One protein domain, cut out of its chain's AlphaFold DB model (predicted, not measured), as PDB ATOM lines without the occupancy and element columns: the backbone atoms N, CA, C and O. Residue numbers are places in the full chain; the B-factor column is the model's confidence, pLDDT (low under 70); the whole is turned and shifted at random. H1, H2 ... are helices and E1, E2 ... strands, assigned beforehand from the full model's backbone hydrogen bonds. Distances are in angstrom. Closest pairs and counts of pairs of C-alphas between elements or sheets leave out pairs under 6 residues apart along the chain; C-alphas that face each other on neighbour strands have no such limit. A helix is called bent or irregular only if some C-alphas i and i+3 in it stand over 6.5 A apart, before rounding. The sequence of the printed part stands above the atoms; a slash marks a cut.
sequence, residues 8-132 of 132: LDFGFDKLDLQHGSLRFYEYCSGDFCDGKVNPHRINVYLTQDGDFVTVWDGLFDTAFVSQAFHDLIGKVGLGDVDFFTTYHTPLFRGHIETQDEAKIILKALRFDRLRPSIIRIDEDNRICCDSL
ATOM      1  N   LEU A   8     153.137 120.193 146.116       93.81
ATOM      2  CA  LEU A   8     153.216 121.651 145.967       93.81
ATOM      3  C   LEU A   8     152.327 122.180 144.830       93.81
ATOM      4  O   LEU A   8     151.783 123.277 144.921       93.81
ATOM      5  N   ASP A   9     152.109 121.375 143.789       93.81
ATOM      6  CA  ASP A   9     151.264 121.749 142.649       93.81
ATOM      7  C   ASP A   9     149.757 121.704 142.988       93.81
ATOM      8  O   ASP A   9     148.919 122.115 142.184       93.81
ATOM      9  N   PHE A  10     149.400 121.221 144.186       93.19
ATOM     10  CA  PHE A  10     148.026 121.045 144.667       93.19
ATOM     11  C   PHE A  10     147.701 121.903 145.899       93.19
ATOM     12  O   PHE A  10     146.724 121.635 146.598       93.19
ATOM     13  N   GLY A  11     148.494 122.949 146.147       91.62
ATOM     14  CA  GLY A  11     148.254 123.903 147.234       91.62
ATOM     15  C   GLY A  11     148.702 123.409 148.606       91.62
ATOM     16  O   GLY A  11     148.214 123.904 149.617       91.62
ATOM     17  N   PHE A  12     149.600 122.425 148.647       93.19
ATOM     18  CA  PHE A  12     150.278 122.041 149.877       93.19
ATOM     19  C   PHE A  12     151.614 122.767 150.004       93.19
ATOM     20  O   PHE A  12     152.367 122.816 149.036       93.19
ATOM     21  N   ASP A  13     151.958 123.215 151.206       92.69
ATOM     22  CA  ASP A  13     153.308 123.663 151.533       92.69
ATOM     23  C   ASP A  13     154.073 122.570 152.266       92.69
ATOM     24  O   ASP A  13     153.530 121.810 153.070       92.69
ATOM     25  N   LYS A  14     155.372 122.481 151.978       92.31
ATOM     26  CA  LYS A  14     156.263 121.555 152.670       92.31
ATOM     27  C   LYS A  14     156.575 122.098 154.063       92.31
ATOM     28  O   LYS A  14     157.038 123.228 154.194       92.31
ATOM     29  N   LEU A  15     156.395 121.260 155.077       90.56
ATOM     30  CA  LEU A  15     156.758 121.585 156.450       90.56
ATOM     31  C   LEU A  15     158.266 121.411 156.671       90.56
ATOM     32  O   LEU A  15     158.892 120.519 156.088       90.56
ATOM     33  N   ASP A  16     158.840 122.228 157.555       87.25
ATOM     34  CA  ASP A  16     160.221 122.096 158.043       87.25
ATOM     35  C   ASP A  16     160.353 120.933 159.045       87.25
ATOM     36  O   ASP A  16     160.683 121.093 160.219       87.25
ATOM     37  N   LEU A  17     160.001 119.734 158.578       83.44
ATOM     38  CA  LEU A  17     160.131 118.471 159.289       83.44
ATOM     39  C   LEU A  17     160.457 117.362 158.285       83.44
ATOM     40  O   LEU A  17     159.812 117.229 157.242       83.44
ATOM     41  N   GLN A  18     161.442 116.528 158.613       77.69
ATOM     42  CA  GLN A  18     161.795 115.360 157.814       77.69
ATOM     43  C   GLN A  18     162.190 114.192 158.714       77.69
ATOM     44  O   GLN A  18     162.944 114.362 159.671       77.69
ATOM     45  N   HIS A  19     161.722 112.992 158.365       82.88
ATOM     46  CA  HIS A  19     162.095 111.757 159.050       82.88
ATOM     47  C   HIS A  19     162.520 110.693 158.028       82.88
ATOM     48  O   HIS A  19     161.696 109.992 157.443       82.88
ATOM     49  N   GLY A  20     163.828 110.572 157.783       88.06
ATOM     50  CA  GLY A  20     164.346 109.708 156.717       88.06
ATOM     51  C   GLY A  20     163.930 110.216 155.333       88.06
ATOM     52  O   GLY A  20     164.191 111.372 154.995       88.06
ATOM     53  N   SER A  21     163.291 109.366 154.527       90.12
ATOM     54  CA  SER A  21     162.715 109.734 153.223       90.12
ATOM     55  C   SER A  21     161.325 110.370 153.319       90.12
ATOM     56  O   SER A  21     160.889 110.993 152.350       90.12
ATOM     57  N   LEU A  22     160.666 110.266 154.480       91.25
ATOM     58  CA  LEU A  22     159.319 110.776 154.710       91.25
ATOM     59  C   LEU A  22     159.313 112.305 154.745       91.25
ATOM     60  O   LEU A  22     160.045 112.938 155.515       91.25
ATOM     61  N   ARG A  23     158.454 112.888 153.913       93.31
ATOM     62  CA  ARG A  23     158.219 114.329 153.809       93.31
ATOM     63  C   ARG A  23     156.825 114.659 154.314       93.31
ATOM     64  O   ARG A  23     155.901 113.876 154.102       93.31
ATOM     65  N   PHE A  24     156.691 115.829 154.925       93.50
ATOM     66  CA  PHE A  24     155.448 116.309 155.514       93.50
ATOM     67  C   PHE A  24     155.002 117.591 154.827       93.50
ATOM     68  O   PHE A  24     155.820 118.453 154.493       93.50
ATOM     69  N   TYR A  25     153.699 117.697 154.631       93.94
ATOM     70  CA  TYR A  25     153.063 118.787 153.924       93.94
ATOM     71  C   TYR A  25     151.771 119.188 154.629       93.94
ATOM     72  O   TYR A  25     151.092 118.352 155.226       93.94
ATOM     73  N   GLU A  26     151.422 120.459 154.517       93.44
ATOM     74  CA  GLU A  26     150.196 121.045 155.044       93.44
ATOM     75  C   GLU A  26     149.428 121.717 153.910       93.44
ATOM     76  O   GLU A  26     150.026 122.373 153.061       93.44
ATOM     77  N   TYR A  27     148.109 121.548 153.870       92.88
ATOM     78  CA  TYR A  27     147.271 122.225 152.892       92.88
ATOM     79  C   TYR A  27     147.097 123.701 153.250       92.88
ATOM     80  O   TYR A  27     146.676 124.052 154.358       92.88
ATOM     81  N   CYS A  28     147.362 124.568 152.279       85.56
ATOM     82  CA  CYS A  28     147.384 126.006 152.480       85.56
ATOM     83  C   CYS A  28     146.130 126.665 151.938       85.56
ATOM     84  O   CYS A  28     146.016 127.050 150.775       85.56
ATOM     85  N   SER A  29     145.173 126.814 152.847       68.50
ATOM     86  CA  SER A  29     143.984 127.638 152.676       68.50
ATOM     87  C   SER A  29     144.257 129.041 153.245       68.50
ATOM     88  O   SER A  29     143.983 129.301 154.416       68.50
ATOM     89  N   GLY A  30     144.769 129.960 152.421       65.12
ATOM     90  CA  GLY A  30     144.977 131.366 152.807       65.12
ATOM     91  C   GLY A  30     146.292 131.635 153.555       65.12
ATOM     92  O   GLY A  30     147.269 130.918 153.371       65.12
ATOM     93  N   ASP A  31     146.322 132.677 154.394       63.09
ATOM     94  CA  ASP A  31     147.556 133.272 154.948       63.09
ATOM     95  C   ASP A  31     148.190 132.510 156.140       63.09
ATOM     96  O   ASP A  31     149.041 133.050 156.843       63.09
ATOM     97  N   PHE A  32     147.775 131.269 156.414       65.19
ATOM     98  CA  PHE A  32     148.112 130.572 157.668       65.19
ATOM     99  C   PHE A  32     149.232 129.529 157.569       65.19
ATOM    100  O   PHE A  32     149.698 129.041 158.604       65.19
ATOM    101  N   CYS A  33     149.704 129.208 156.368       69.62
ATOM    102  CA  CYS A  33     150.870 128.351 156.197       69.62
ATOM    103  C   CYS A  33     152.159 129.161 156.314       69.62
ATOM    104  O   CYS A  33     152.489 129.958 155.441       69.62
ATOM    105  N   ASP A  34     152.909 128.942 157.392       75.31
ATOM    106  CA  ASP A  34     154.249 129.506 157.586       75.31
ATOM    107  C   ASP A  34     155.358 128.456 157.385       75.31
ATOM    108  O   ASP A  34     156.530 128.719 157.666       75.31
ATOM    109  N   GLY A  35     154.984 127.262 156.909       79.69
ATOM    110  CA  GLY A  35     155.878 126.122 156.709       79.69
ATOM    111  C   GLY A  35     156.342 125.457 158.008       79.69
ATOM    112  O   GLY A  35     157.221 124.595 157.962       79.69
ATOM    113  N   LYS A  36     155.787 125.829 159.169       84.38
ATOM    114  CA  LYS A  36     156.173 125.267 160.468       84.38
ATOM    115  C   LYS A  36     155.094 124.350 161.016       84.38
ATOM    116  O   LYS A  36     153.898 124.585 160.873       84.38
ATOM    117  N   VAL A  37     155.535 123.309 161.716       84.69
ATOM    118  CA  VAL A  37     154.627 122.433 162.456       84.69
ATOM    119  C   VAL A  37     154.001 123.221 163.604       84.69
ATOM    120  O   VAL A  37     154.703 123.693 164.500       84.69
ATOM    121  N   ASN A  38     152.673 123.323 163.601       84.62
ATOM    122  CA  ASN A  38     151.902 123.824 164.731       84.62
ATOM    123  C   ASN A  38     151.123 122.658 165.363       84.62
ATOM    124  O   ASN A  38     150.155 122.192 164.765       84.62
ATOM    125  N   PRO A  39     151.501 122.195 166.570       80.81
ATOM    126  CA  PRO A  39     150.879 121.023 167.177       80.81
ATOM    127  C   PRO A  39     149.421 121.261 167.589       80.81
ATOM    128  O   PRO A  39     148.688 120.304 167.787       80.81
ATOM    129  N   HIS A  40     148.976 122.515 167.698       82.81
ATOM    130  CA  HIS A  40     147.602 122.861 168.067       82.81
ATOM    131  C   HIS A  40     146.682 123.045 166.863       82.81
ATOM    132  O   HIS A  40     145.493 123.304 167.039       82.81
ATOM    133  N   ARG A  41     147.213 122.976 165.642       87.25
ATOM    134  CA  ARG A  41     146.443 123.247 164.439       87.25
ATOM    135  C   ARG A  41     145.797 121.977 163.914       87.25
ATOM    136  O   ARG A  41     146.469 120.979 163.681       87.25
ATOM    137  N   ILE A  42     144.489 122.059 163.706       88.56
ATOM    138  CA  ILE A  42     143.737 121.122 162.889       88.56
ATOM    139  C   ILE A  42     143.778 121.645 161.460       88.56
ATOM    140  O   ILE A  42     143.354 122.774 161.198       88.56
ATOM    141  N   ASN A  43     144.303 120.841 160.548       92.19
ATOM    142  CA  ASN A  43     144.327 121.136 159.126       92.19
ATOM    143  C   ASN A  43     144.425 119.834 158.324       92.19
ATOM    144  O   ASN A  43     144.550 118.736 158.869       92.19
ATOM    145  N   VAL A  44     144.409 119.967 157.005       94.00
ATOM    146  CA  VAL A  44     144.659 118.863 156.094       94.00
ATOM    147  C   VAL A  44     146.161 118.710 155.921       94.00
ATOM    148  O   VAL A  44     146.853 119.627 155.479       94.00
ATOM    149  N   TYR A  45     146.659 117.527 156.239       94.19
ATOM    150  CA  TYR A  45     148.066 117.182 156.154       94.19
ATOM    151  C   TYR A  45     148.281 116.051 155.159       94.19
ATOM    152  O   TYR A  45     147.398 115.227 154.900       94.19
ATOM    153  N   LEU A  46     149.483 116.025 154.596       95.00
ATOM    154  CA  LEU A  46     149.924 115.000 153.668       95.00
ATOM    155  C   LEU A  46     151.331 114.537 154.042       95.00
ATOM    156  O   LEU A  46     152.227 115.349 154.271       95.00
ATOM    157  N   THR A  47     151.548 113.225 154.055       95.06
ATOM    158  CA  THR A  47     152.893 112.644 154.071       95.06
ATOM    159  C   THR A  47     153.194 111.942 152.759       95.06
ATOM    160  O   THR A  47     152.299 111.374 152.132       95.06
ATOM    161  N   GLN A  48     154.457 111.995 152.340       95.69
ATOM    162  CA  GLN A  48     154.936 111.359 151.116       95.69
ATOM    163  C   GLN A  48     156.263 110.632 151.366       95.69
ATOM    164  O   GLN A  48     157.224 111.243 151.841       95.69
ATOM    165  N   ASP A  49     156.317 109.351 151.007       94.81
ATOM    166  CA  ASP A  49     157.529 108.526 150.943       94.81
ATOM    167  C   ASP A  49     157.605 107.852 149.566       94.81
ATOM    168  O   ASP A  49     156.877 106.902 149.271       94.81
ATOM    169  N   GLY A  50     158.429 108.409 148.673       93.56
ATOM    170  CA  GLY A  50     158.365 108.084 147.245       93.56
ATOM    171  C   GLY A  50     156.978 108.398 146.676       93.56
ATOM    172  O   GLY A  50     156.505 109.528 146.794       93.56
ATOM    173  N   ASP A  51     156.321 107.389 146.107       95.25
ATOM    174  CA  ASP A  51     154.959 107.504 145.570       95.25
ATOM    175  C   ASP A  51     153.881 107.118 146.596       95.25
ATOM    176  O   ASP A  51     152.692 107.211 146.302       95.25
ATOM    177  N   PHE A  52     154.257 106.668 147.799       96.62
ATOM    178  CA  PHE A  52     153.301 106.340 148.856       96.62
ATOM    179  C   PHE A  52     152.875 107.605 149.604       96.62
ATOM    180  O   PHE A  52     153.709 108.337 150.141       96.62
ATOM    181  N   VAL A  53     151.567 107.849 149.654       96.88
ATOM    182  CA  VAL A  53     150.960 109.079 150.160       96.88
ATOM    183  C   VAL A  53     149.910 108.755 151.217       96.88
ATOM    184  O   VAL A  53     149.073 107.869 151.036       96.88
ATOM    185  N   THR A  54     149.921 109.510 152.314       96.19
ATOM    186  CA  THR A  54     148.821 109.539 153.289       96.19
ATOM    187  C   THR A  54     148.279 110.956 153.377       96.19
ATOM    188  O   THR A  54     149.064 111.893 153.447       96.19
ATOM    189  N   VAL A  55     146.955 111.111 153.380       95.88
ATOM    190  CA  VAL A  55     146.258 112.390 153.563       95.88
ATOM    191  C   VAL A  55     145.259 112.240 154.700       95.88
ATOM    192  O   VAL A  55     144.508 111.260 154.743       95.88
ATOM    193  N   TRP A  56     145.223 113.210 155.602       94.44
ATOM    194  CA  TRP A  56     144.261 113.258 156.697       94.44
ATOM    195  C   TRP A  56     143.857 114.695 156.990       94.44
ATOM    196  O   TRP A  56     144.591 115.625 156.674       94.44
ATOM    197  N   ASP A  57     142.680 114.860 157.578       92.62
ATOM    198  CA  ASP A  57     142.264 116.100 158.223       92.62
ATOM    199  C   ASP A  57     142.338 115.903 159.725       92.62
ATOM    200  O   ASP A  57     141.844 114.900 160.248       92.62
ATOM    201  N   GLY A  58     142.994 116.816 160.420       90.88
ATOM    202  CA  GLY A  58     143.207 116.632 161.835       90.88
ATOM    203  C   GLY A  58     144.399 117.370 162.380       90.88
ATOM    204  O   GLY A  58     144.903 118.299 161.766       90.88
ATOM    205  N   LEU A  59     144.859 116.936 163.542       87.56
ATOM    206  CA  LEU A  59     146.104 117.417 164.122       87.56
ATOM    207  C   LEU A  59     147.320 116.851 163.400       87.56
ATOM    208  O   LEU A  59     147.274 115.777 162.788       87.56
ATOM    209  N   PHE A  60     148.436 117.559 163.541       86.06
ATOM    210  CA  PHE A  60     149.726 117.004 163.178       86.06
ATOM    211  C   PHE A  60     150.032 115.765 164.033       86.06
ATOM    212  O   PHE A  60     149.716 115.733 165.223       86.06
ATOM    213  N   ASP A  61     150.622 114.740 163.417       72.88
ATOM    214  CA  ASP A  61     150.828 113.431 164.043       72.88
ATOM    215  C   ASP A  61     151.578 113.560 165.377       72.88
ATOM    216  O   ASP A  61     152.686 114.103 165.449       72.88
ATOM    217  N   THR A  62     150.952 113.049 166.443       64.94
ATOM    218  CA  THR A  62     151.424 113.160 167.826       64.94
ATOM    219  C   THR A  62     152.771 112.488 168.063       64.94
ATOM    220  O   THR A  62     153.459 112.830 169.014       64.94
ATOM    221  N   ALA A  63     153.202 111.564 167.200       68.50
ATOM    222  CA  ALA A  63     154.558 111.021 167.284       68.50
ATOM    223  C   ALA A  63     155.644 112.086 167.015       68.50
ATOM    224  O   ALA A  63     156.810 111.881 167.349       68.50
ATOM    225  N   PHE A  64     155.264 113.219 166.419       69.44
ATOM    226  CA  PHE A  64     156.164 114.284 165.979       69.44
ATOM    227  C   PHE A  64     155.830 115.658 166.586       69.44
ATOM    228  O   PHE A  64     156.432 116.660 166.197       69.44
ATOM    229  N   VAL A  65     154.889 115.730 167.533       70.56
ATOM    230  CA  VAL A  65     154.569 116.968 168.264       70.56
ATOM    231  C   VAL A  65     155.420 117.115 169.526       70.56
ATOM    232  O   VAL A  65     155.989 116.165 170.055       70.56
ATOM    233  N   SER A  66     155.538 118.349 170.020       68.06
ATOM    234  CA  SER A  66     156.333 118.653 171.214       68.06
ATOM    235  C   SER A  66     155.713 118.097 172.503       68.06
ATOM    236  O   SER A  66     154.490 118.056 172.630       68.06
ATOM    237  N   GLN A  67     156.545 117.834 173.516       71.56
ATOM    238  CA  GLN A  67     156.107 117.465 174.873       71.56
ATOM    239  C   GLN A  67     155.057 118.427 175.460       71.56
ATOM    240  O   GLN A  67     154.126 117.988 176.122       71.56
ATOM    241  N   ALA A  68     155.145 119.729 175.159       66.56
ATOM    242  CA  ALA A  68     154.182 120.727 175.631       66.56
ATOM    243  C   ALA A  68     152.736 120.442 175.178       66.56
ATOM    244  O   ALA A  68     151.784 120.822 175.858       66.56
ATOM    245  N   PHE A  69     152.566 119.759 174.044       71.88
ATOM    246  CA  PHE A  69     151.262 119.334 173.554       71.88
ATOM    247  C   PHE A  69     150.732 118.118 174.315       71.88
ATOM    248  O   PHE A  69     149.573 118.110 174.720       71.88
ATOM    249  N   HIS A  70     151.589 117.136 174.592       72.38
ATOM    250  CA  HIS A  70     151.239 116.009 175.458       72.38
ATOM    251  C   HIS A  70     150.850 116.481 176.861       72.38
ATOM    252  O   HIS A  70     149.859 116.022 177.422       72.38
ATOM    253  N   ASP A  71     151.560 117.472 177.403       74.88
ATOM    254  CA  ASP A  71     151.224 118.071 178.695       74.88
ATOM    255  C   ASP A  71     149.861 118.791 178.654       74.88
ATOM    256  O   ASP A  71     149.124 118.793 179.643       74.88
ATOM    257  N   LEU A  72     149.503 119.397 177.513       72.38
ATOM    258  CA  LEU A  72     148.192 120.014 177.291       72.38
ATOM    259  C   LEU A  72     147.074 118.959 177.279       72.38
ATOM    260  O   LEU A  72     146.065 119.129 177.962       72.38
ATOM    261  N   ILE A  73     147.275 117.861 176.545       72.38
ATOM    262  CA  ILE A  73     146.344 116.725 176.473       72.38
ATOM    263  C   ILE A  73     146.177 116.071 177.854       72.38
ATOM    264  O   ILE A  73     145.058 115.823 178.305       72.38
ATOM    265  N   GLY A  74     147.274 115.885 178.589       71.94
ATOM    266  CA  GLY A  74     147.241 115.327 179.939       71.94
ATOM    267  C   GLY A  74     146.403 116.157 180.917       71.94
ATOM    268  O   GLY A  74     145.725 115.595 181.778       71.94
ATOM    269  N   LYS A  75     146.377 117.491 180.770       72.44
ATOM    270  CA  LYS A  75     145.566 118.384 181.622       72.44
ATOM    271  C   LYS A  75     144.063 118.234 181.414       72.44
ATOM    272  O   LYS A  75     143.315 118.392 182.374       72.44
ATOM    273  N   VAL A  76     143.619 117.923 180.197       69.06
ATOM    274  CA  VAL A  76     142.192 117.702 179.890       69.06
ATOM    275  C   VAL A  76     141.730 116.282 180.222       69.06
ATOM    276  O   VAL A  76     140.559 115.960 180.046       69.06
ATOM    277  N   GLY A  77     142.633 115.430 180.724       69.75
ATOM    278  CA  GLY A  77     142.324 114.059 181.126       69.75
ATOM    279  C   GLY A  77     142.023 113.121 179.957       69.75
ATOM    280  O   GLY A  77     141.493 112.035 180.177       69.75
ATOM    281  N   LEU A  78     142.350 113.527 178.728       66.38
ATOM    282  CA  LEU A  78     142.299 112.658 177.558       66.38
ATOM    283  C   LEU A  78     143.646 111.945 177.439       66.38
ATOM    284  O   LEU A  78     144.692 112.556 177.636       66.38
ATOM    285  N   GLY A  79     143.639 110.645 177.148       65.56
ATOM    286  CA  GLY A  79     144.864 109.963 176.733       65.56
ATOM    287  C   GLY A  79     145.252 110.386 175.314       65.56
ATOM    288  O   GLY A  79     144.381 110.743 174.519       65.56
ATOM    289  N   ASP A  80     146.537 110.289 174.963       64.88
ATOM    290  CA  ASP A  80     147.035 110.630 173.618       64.88
ATOM    291  C   ASP A  80     146.249 109.912 172.500       64.88
ATOM    292  O   ASP A  80     145.915 110.507 171.475       64.88
ATOM    293  N   VAL A  81     145.893 108.640 172.723       64.06
ATOM    294  CA  VAL A  81     145.150 107.801 171.765       64.06
ATOM    295  C   VAL A  81     143.724 108.308 171.539       64.06
ATOM    296  O   VAL A  81     143.274 108.384 170.393       64.06
ATOM    297  N   ASP A  82     143.016 108.675 172.609       69.88
ATOM    298  CA  ASP A  82     141.641 109.181 172.520       69.88
ATOM    299  C   ASP A  82     141.615 110.547 171.832       69.88
ATOM    300  O   ASP A  82     140.743 110.827 171.008       69.88
ATOM    301  N   PHE A  83     142.616 111.379 172.120       72.31
ATOM    302  CA  PHE A  83     142.756 112.696 171.520       72.31
ATOM    303  C   PHE A  83     143.021 112.607 170.016       72.31
ATOM    304  O   PHE A  83     142.298 113.208 169.220       72.31
ATOM    305  N   PHE A  84     144.001 111.797 169.609       70.56
ATOM    306  CA  PHE A  84     144.314 111.604 168.197       70.56
ATOM    307  C   PHE A  84     143.129 111.005 167.437       70.56
ATOM    308  O   PHE A  84     142.744 111.531 166.402       70.56
ATOM    309  N   THR A  85     142.472 109.978 167.984       72.88
ATOM    310  CA  THR A  85     141.289 109.367 167.351       72.88
ATOM    311  C   THR A  85     140.145 110.370 167.169       72.88
ATOM    312  O   THR A  85     139.408 110.295 166.188       72.88
ATOM    313  N   THR A  86     140.005 111.329 168.088       76.06
ATOM    314  CA  THR A  86     138.966 112.370 168.025       76.06
ATOM    315  C   THR A  86     139.238 113.402 166.931       76.06
ATOM    316  O   THR A  86     138.307 113.850 166.267       76.06
ATOM    317  N   TYR A  87     140.504 113.771 166.730       80.06
ATOM    318  CA  TYR A  87     140.905 114.861 165.837       80.06
ATOM    319  C   TYR A  87     141.740 114.382 164.651       80.06
ATOM    320  O   TYR A  87     142.529 115.158 164.127       80.06
ATOM    321  N   HIS A  88     141.616 113.122 164.238       86.31
ATOM    322  CA  HIS A  88     142.317 112.591 163.073       86.31
ATOM    323  C   HIS A  88     141.357 111.800 162.186       86.31
ATOM    324  O   HIS A  88     141.041 110.634 162.433       86.31
ATOM    325  N   THR A  89     140.945 112.425 161.090       90.69
ATOM    326  CA  THR A  89     140.101 111.826 160.061       90.69
ATOM    327  C   THR A  89     140.969 111.394 158.877       90.69
ATOM    328  O   THR A  89     141.434 112.247 158.117       90.69
ATOM    329  N   PRO A  90     141.204 110.083 158.667       92.19
ATOM    330  CA  PRO A  90     141.943 109.618 157.498       92.19
ATOM    331  C   PRO A  90     141.136 109.889 156.221       92.19
ATOM    332  O   PRO A  90     139.967 109.518 156.131       92.19
ATOM    333  N   LEU A  91     141.769 110.505 155.221       95.25
ATOM    334  CA  LEU A  91     141.135 110.833 153.939       95.25
ATOM    335  C   LEU A  91     141.619 109.913 152.816       95.25
ATOM    336  O   LEU A  91     140.824 109.445 152.004       95.25
ATOM    337  N   PHE A  92     142.921 109.630 152.771       96.94
ATOM    338  CA  PHE A  92     143.522 108.765 151.760       96.94
ATOM    339  C   PHE A  92     144.787 108.090 152.282       96.94
ATOM    340  O   PHE A  92     145.549 108.680 153.046       96.94
ATOM    341  N   ARG A  93     145.040 106.864 151.825       96.88
ATOM    342  CA  ARG A  93     146.308 106.165 152.026       96.88
ATOM    343  C   ARG A  93     146.550 105.217 150.859       96.88
ATOM    344  O   ARG A  93     145.773 104.287 150.660       96.88
ATOM    345  N   GLY A  94     147.612 105.443 150.097       97.50
ATOM    346  CA  GLY A  94     147.907 104.644 148.911       97.50
ATOM    347  C   GLY A  94     148.996 105.256 148.045       97.50
ATOM    348  O   GLY A  94     149.652 106.209 148.449       97.50
ATOM    349  N   HIS A  95     149.190 104.699 146.853       97.56
ATOM    350  CA  HIS A  95     150.172 105.208 145.899       97.56
ATOM    351  C   HIS A  95     149.557 106.268 144.982       97.56
ATOM    352  O   HIS A  95     148.425 106.109 144.523       97.56
ATOM    353  N   ILE A  96     150.310 107.338 144.733       97.25
ATOM    354  CA  ILE A  96     150.023 108.359 143.724       97.25
ATOM    355  C   ILE A  96     151.317 108.569 142.937       97.25
ATOM    356  O   ILE A  96     152.224 109.258 143.400       97.25
ATOM    357  N   GLU A  97     151.414 107.952 141.765       95.06
ATOM    358  CA  GLU A  97     152.631 107.971 140.948       95.06
ATOM    359  C   GLU A  97     152.661 109.215 140.054       95.06
ATOM    360  O   GLU A  97     153.721 109.785 139.775       95.06
ATOM    361  N   THR A  98     151.484 109.673 139.615       96.19
ATOM    362  CA  THR A  98     151.367 110.734 138.609       96.19
ATOM    363  C   THR A  98     150.506 111.922 139.034       96.19
ATOM    364  O   THR A  98     149.600 111.832 139.862       96.19
ATOM    365  N   GLN A  99     150.748 113.063 138.391       95.50
ATOM    366  CA  GLN A  99     149.935 114.276 138.538       95.50
ATOM    367  C   GLN A  99     148.465 114.061 138.152       95.50
ATOM    368  O   GLN A  99     147.575 114.682 138.730       95.50
ATOM    369  N   ASP A 100     148.180 113.210 137.163       95.62
ATOM    370  CA  ASP A 100     146.806 113.004 136.696       95.62
ATOM    371  C   ASP A 100     145.998 112.130 137.664       95.62
ATOM    372  O   ASP A 100     144.830 112.432 137.924       95.62
ATOM    373  N   GLU A 101     146.630 111.132 138.286       96.62
ATOM    374  CA  GLU A 101     146.053 110.405 139.425       96.62
ATOM    375  C   GLU A 101     145.783 111.352 140.592       96.62
ATOM    376  O   GLU A 101     144.675 111.365 141.134       96.62
ATOM    377  N   ALA A 102     146.758 112.204 140.927       96.00
ATOM    378  CA  ALA A 102     146.627 113.184 141.997       96.00
ATOM    379  C   ALA A 102     145.428 114.118 141.775       96.00
ATOM    380  O   ALA A 102     144.624 114.308 142.685       96.00
ATOM    381  N   LYS A 103     145.229 114.638 140.554       95.62
ATOM    382  CA  LYS A 103     144.065 115.481 140.218       95.62
ATOM    383  C   LYS A 103     142.735 114.783 140.487       95.62
ATOM    384  O   LYS A 103     141.795 115.440 140.931       95.62
ATOM    385  N   ILE A 104     142.629 113.488 140.193       97.00
ATOM    386  CA  ILE A 104     141.395 112.720 140.399       97.00
ATOM    387  C   ILE A 104     141.197 112.441 141.891       97.00
ATOM    388  O   ILE A 104     140.130 112.742 142.430       97.00
ATOM    389  N   ILE A 105     142.227 111.905 142.552       96.50
ATOM    390  CA  ILE A 105     142.186 111.499 143.960       96.50
ATOM    391  C   ILE A 105     141.934 112.716 144.848       96.50
ATOM    392  O   ILE A 105     140.931 112.752 145.555       96.50
ATOM    393  N   LEU A 106     142.781 113.746 144.768       94.62
ATOM    394  CA  LEU A 106     142.706 114.919 145.643       94.62
ATOM    395  C   LEU A 106     141.389 115.688 145.459       94.62
ATOM    396  O   LEU A 106     140.781 116.118 146.437       94.62
ATOM    397  N   LYS A 107     140.866 115.767 144.227       94.19
ATOM    398  CA  LYS A 107     139.536 116.339 143.965       94.19
ATOM    399  C   LYS A 107     138.408 115.532 144.617       94.19
ATOM    400  O   LYS A 107     137.422 116.121 145.061       94.19
ATOM    401  N   ALA A 108     138.521 114.204 144.663       96.00
ATOM    402  CA  ALA A 108     137.520 113.341 145.287       96.00
ATOM    403  C   ALA A 108     137.492 113.479 146.819       96.00
ATOM    404  O   ALA A 108     136.425 113.317 147.412       96.00
ATOM    405  N   LEU A 109     138.621 113.835 147.444       94.69
ATOM    406  CA  LEU A 109     138.713 114.053 148.894       94.69
ATOM    407  C   LEU A 109     137.966 115.309 149.364       94.69
ATOM    408  O   LEU A 109     137.507 115.348 150.502       94.69
ATOM    409  N   ARG A 110     137.811 116.320 148.495       91.81
ATOM    410  CA  ARG A 110     137.110 117.589 148.791       91.81
ATOM    411  C   ARG A 110     137.610 118.290 150.062       91.81
ATOM    412  O   ARG A 110     136.829 118.916 150.785       91.81
ATOM    413  N   PHE A 111     138.906 118.163 150.339       89.88
ATOM    414  CA  PHE A 111     139.541 118.759 151.511       89.88
ATOM    415  C   PHE A 111     139.584 120.294 151.449       89.88
ATOM    416  O   PHE A 111     139.717 120.941 152.476       89.88
ATOM    417  N   ASP A 112     139.370 120.887 150.270       84.25
ATOM    418  CA  ASP A 112     139.211 122.332 150.047       84.25
ATOM    419  C   ASP A 112     138.048 122.953 150.844       84.25
ATOM    420  O   ASP A 112     137.951 124.169 150.996       84.25
ATOM    421  N   ARG A 113     137.140 122.111 151.345       85.81
ATOM    422  CA  ARG A 113     135.989 122.508 152.167       85.81
ATOM    423  C   ARG A 113     136.278 122.491 153.657       85.81
ATOM    424  O   ARG A 113     135.460 122.998 154.425       85.81
ATOM    425  N   LEU A 114     137.376 121.859 154.052       87.75
ATOM    426  CA  LEU A 114     137.785 121.743 155.438       87.75
ATOM    427  C   LEU A 114     138.482 123.043 155.821       87.75
ATOM    428  O   LEU A 114     139.284 123.589 155.062       87.75
ATOM    429  N   ARG A 115     138.077 123.598 156.962       84.44
ATOM    430  CA  ARG A 115     138.598 124.872 157.446       84.44
ATOM    431  C   ARG A 115     139.656 124.591 158.502       84.44
ATOM    432  O   ARG A 115     139.348 123.856 159.444       84.44
ATOM    433  N   PRO A 116     140.859 125.174 158.372       87.75
ATOM    434  CA  PRO A 116     141.850 125.061 159.421       87.75
ATOM    435  C   PRO A 116     141.283 125.639 160.720       87.75
ATOM    436  O   PRO A 116     140.507 126.599 160.719       87.75
ATOM    437  N   SER A 117     141.653 125.037 161.842       87.50
ATOM    438  CA  SER A 117     141.258 125.516 163.163       87.50
ATOM    439  C   SER A 117     142.380 125.350 164.173       87.50
ATOM    440  O   SER A 117     143.321 124.586 163.958       87.50
ATOM    441  N   ILE A 118     142.317 126.097 165.273       86.75
ATOM    442  CA  ILE A 118     143.278 125.981 166.374       86.75
ATOM    443  C   ILE A 118     142.568 125.422 167.596       86.75
ATOM    444  O   ILE A 118     141.541 125.947 168.030       86.75
ATOM    445  N   ILE A 119     143.155 124.374 168.165       84.12
ATOM    446  CA  ILE A 119     142.788 123.846 169.469       84.12
ATOM    447  C   ILE A 119     143.358 124.756 170.553       84.12
ATOM    448  O   ILE A 119     144.564 125.003 170.620       84.12
ATOM    449  N   ARG A 120     142.491 125.177 171.469       82.44
ATOM    450  CA  ARG A 120     142.868 125.838 172.719       82.44
ATOM    451  C   ARG A 120     142.127 125.236 173.905       82.44
ATOM    452  O   ARG A 120     141.076 124.623 173.743       82.44
ATOM    453  N   ILE A 121     142.682 125.443 175.094       78.75
ATOM    454  CA  ILE A 121     141.985 125.200 176.357       78.75
ATOM    455  C   ILE A 121     141.445 126.540 176.862       78.75
ATOM    456  O   ILE A 121     142.188 127.524 176.886       78.75
ATOM    457  N   ASP A 122     140.166 126.582 177.222       80.94
ATOM    458  CA  ASP A 122     139.532 127.753 177.832       80.94
ATOM    459  C   ASP A 122     139.747 127.827 179.359       80.94
ATOM    460  O   ASP A 122     140.412 126.989 179.969       80.94
ATOM    461  N   GLU A 123     139.188 128.857 179.998       83.00
ATOM    462  CA  GLU A 123     139.305 129.070 181.450       83.00
ATOM    463  C   GLU A 123     138.641 127.953 182.284       83.00
ATOM    464  O   GLU A 123     139.015 127.742 183.438       83.00
ATOM    465  N   ASP A 124     137.716 127.192 181.689       82.38
ATOM    466  CA  ASP A 124     136.998 126.074 182.309       82.38
ATOM    467  C   ASP A 124     137.701 124.715 182.090       82.38
ATOM    468  O   ASP A 124     137.149 123.661 182.421       82.38
ATOM    469  N   ASN A 125     138.925 124.718 181.551       72.50
ATOM    470  CA  ASN A 125     139.690 123.534 181.144       72.50
ATOM    471  C   ASN A 125     139.005 122.681 180.064       72.50
ATOM    472  O   ASN A 125     139.189 121.461 180.009       72.50
ATOM    473  N   ARG A 126     138.218 123.302 179.185       77.69
ATOM    474  CA  ARG A 126     137.580 122.628 178.053       77.69
ATOM    475  C   ARG A 126     138.327 122.909 176.764       77.69
ATOM    476  O   ARG A 126     138.868 123.992 176.551       77.69
ATOM    477  N   ILE A 127     138.317 121.919 175.880       78.56
ATOM    478  CA  ILE A 127     138.854 122.071 174.534       78.56
ATOM    479  C   ILE A 127     137.881 122.903 173.705       78.56
ATOM    480  O   ILE A 127     136.701 122.567 173.596       78.56
ATOM    481  N   CYS A 128     138.402 123.952 173.085       80.56
ATOM    482  CA  CYS A 128     137.710 124.750 172.089       80.56
ATOM    483  C   CYS A 128     138.472 124.691 170.766       80.56
ATOM    484  O   CYS A 128     139.701 124.787 170.751       80.56
ATOM    485  N   CYS A 129     137.730 124.581 169.664       78.50
ATOM    486  CA  CYS A 129     138.266 124.703 168.316       78.50
ATOM    487  C   CYS A 129     137.805 126.031 167.731       78.50
ATOM    488  O   CYS A 129     136.613 126.223 167.486       78.50
ATOM    489  N   ASP A 130     138.746 126.928 167.476       74.50
ATOM    490  CA  ASP A 130     138.447 128.125 166.707       74.50
ATOM    491  C   ASP A 130     138.573 127.829 165.238       74.50
ATOM    492  O   ASP A 130     139.678 127.581 164.757       74.50
ATOM    493  N   SER A 131     137.455 127.894 164.524       66.94
ATOM    494  CA  SER A 131     137.505 128.040 163.075       66.94
ATOM    495  C   SER A 131     138.234 129.341 162.751       66.94
ATOM    496  O   SER A 131     137.817 130.406 163.214       66.94
ATOM    497  N   LEU A 132     139.329 129.227 162.002       58.41
ATOM    498  CA  LEU A 132     140.086 130.366 161.496       58.41
ATOM    499  C   LEU A 132     139.492 130.873 160.178       58.41
ATOM    500  O   LEU A 132     139.051 130.036 159.350       58.41
TER     501      LEU A 132
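What this domain is: This is residues 8 to 132 of the 132 residues of an uncharacterized protein of Octadecabacter arcticus 238 (UniProt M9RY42). A twisted, bent antiparallel sheet of E1 to E5 makes the body, and the hairpin of E6 and E7 branches from the beginning of E3 and reaches out to one end of the long axis. The short helices H1 and H2 make a corner towards that end, while H3 sits at the other end, near E5. The printed part has 125 residues, with three named helices and seven named strands in the order E1 E2 E3 E4 H1 H2 E5 H3 E6 E7; its class is mixed, helices and strands. The whole is compact, with a radius of gyration of the C-alphas of 14.9 A, but elongated in outline, spanning 48 by 30 by 24 A.

How they stand to each other: E1, residues 12 to 19, is an edge strand and forms a hairpin with E2, residues 22 to 27, where N 13 and O 26 are 2.8 A apart. E3, residues 41 to 49, is antiparallel to E2, with N 25 and O 46 at 2.8 A. E4, residues 52 to 59, continues a meander of E1 to E4, each strand the antiparallel neighbour of the one before; N 45 and O 56 are 2.8 A apart. H1, residues 67 to 75, and H2, residues 80 to 86, touch only at the corner, about perpendicular at 76 degrees; their closest C-alphas, of Ile 73 and Asp 80, are 6.8 A apart. H1 only grazes the sheet with residues 72 to 75, and H2 with residues 83 to 86. E5, residues 88 to 95, is an edge strand antiparallel to E4, with N 53 and O 94 at 2.8 A. H3, residues 99 to 109, only grazes the sheet; its closest C-alpha to E5 is that of Leu 109, 6.5 A from Leu 91's. E6, residues 117 to 121, lies on the same side of E3 as E2, with N 42 and O 117 at 2.8 A. E7, residues 127 to 131, forms a hairpin with E6, with N 128 and O 120 at 2.8 A. In H1, H2 and H3 every O i to N i+4 pair is within hydrogen-bond range.

Where its parts are: E1 begins at C-alpha 12, (150.278, 122.041, 149.877), and bends by 76 degrees at residue 16. E3 is 22.8 A long, E4 20.2 A, E5 20.3 A and H3 15.3 A. E7 ends at C-alpha 131, (137.505, 128.040, 163.075).

The domain as a whole: The farthest C-alphas, of Thr 98 and Asp 124, are 48.5 A apart. The printed part has no cut; E2 to E3 is the long link. Mean pLDDT of the printed part is 84.2, with residues 29 to 33 and 76 to 82 among those under 70.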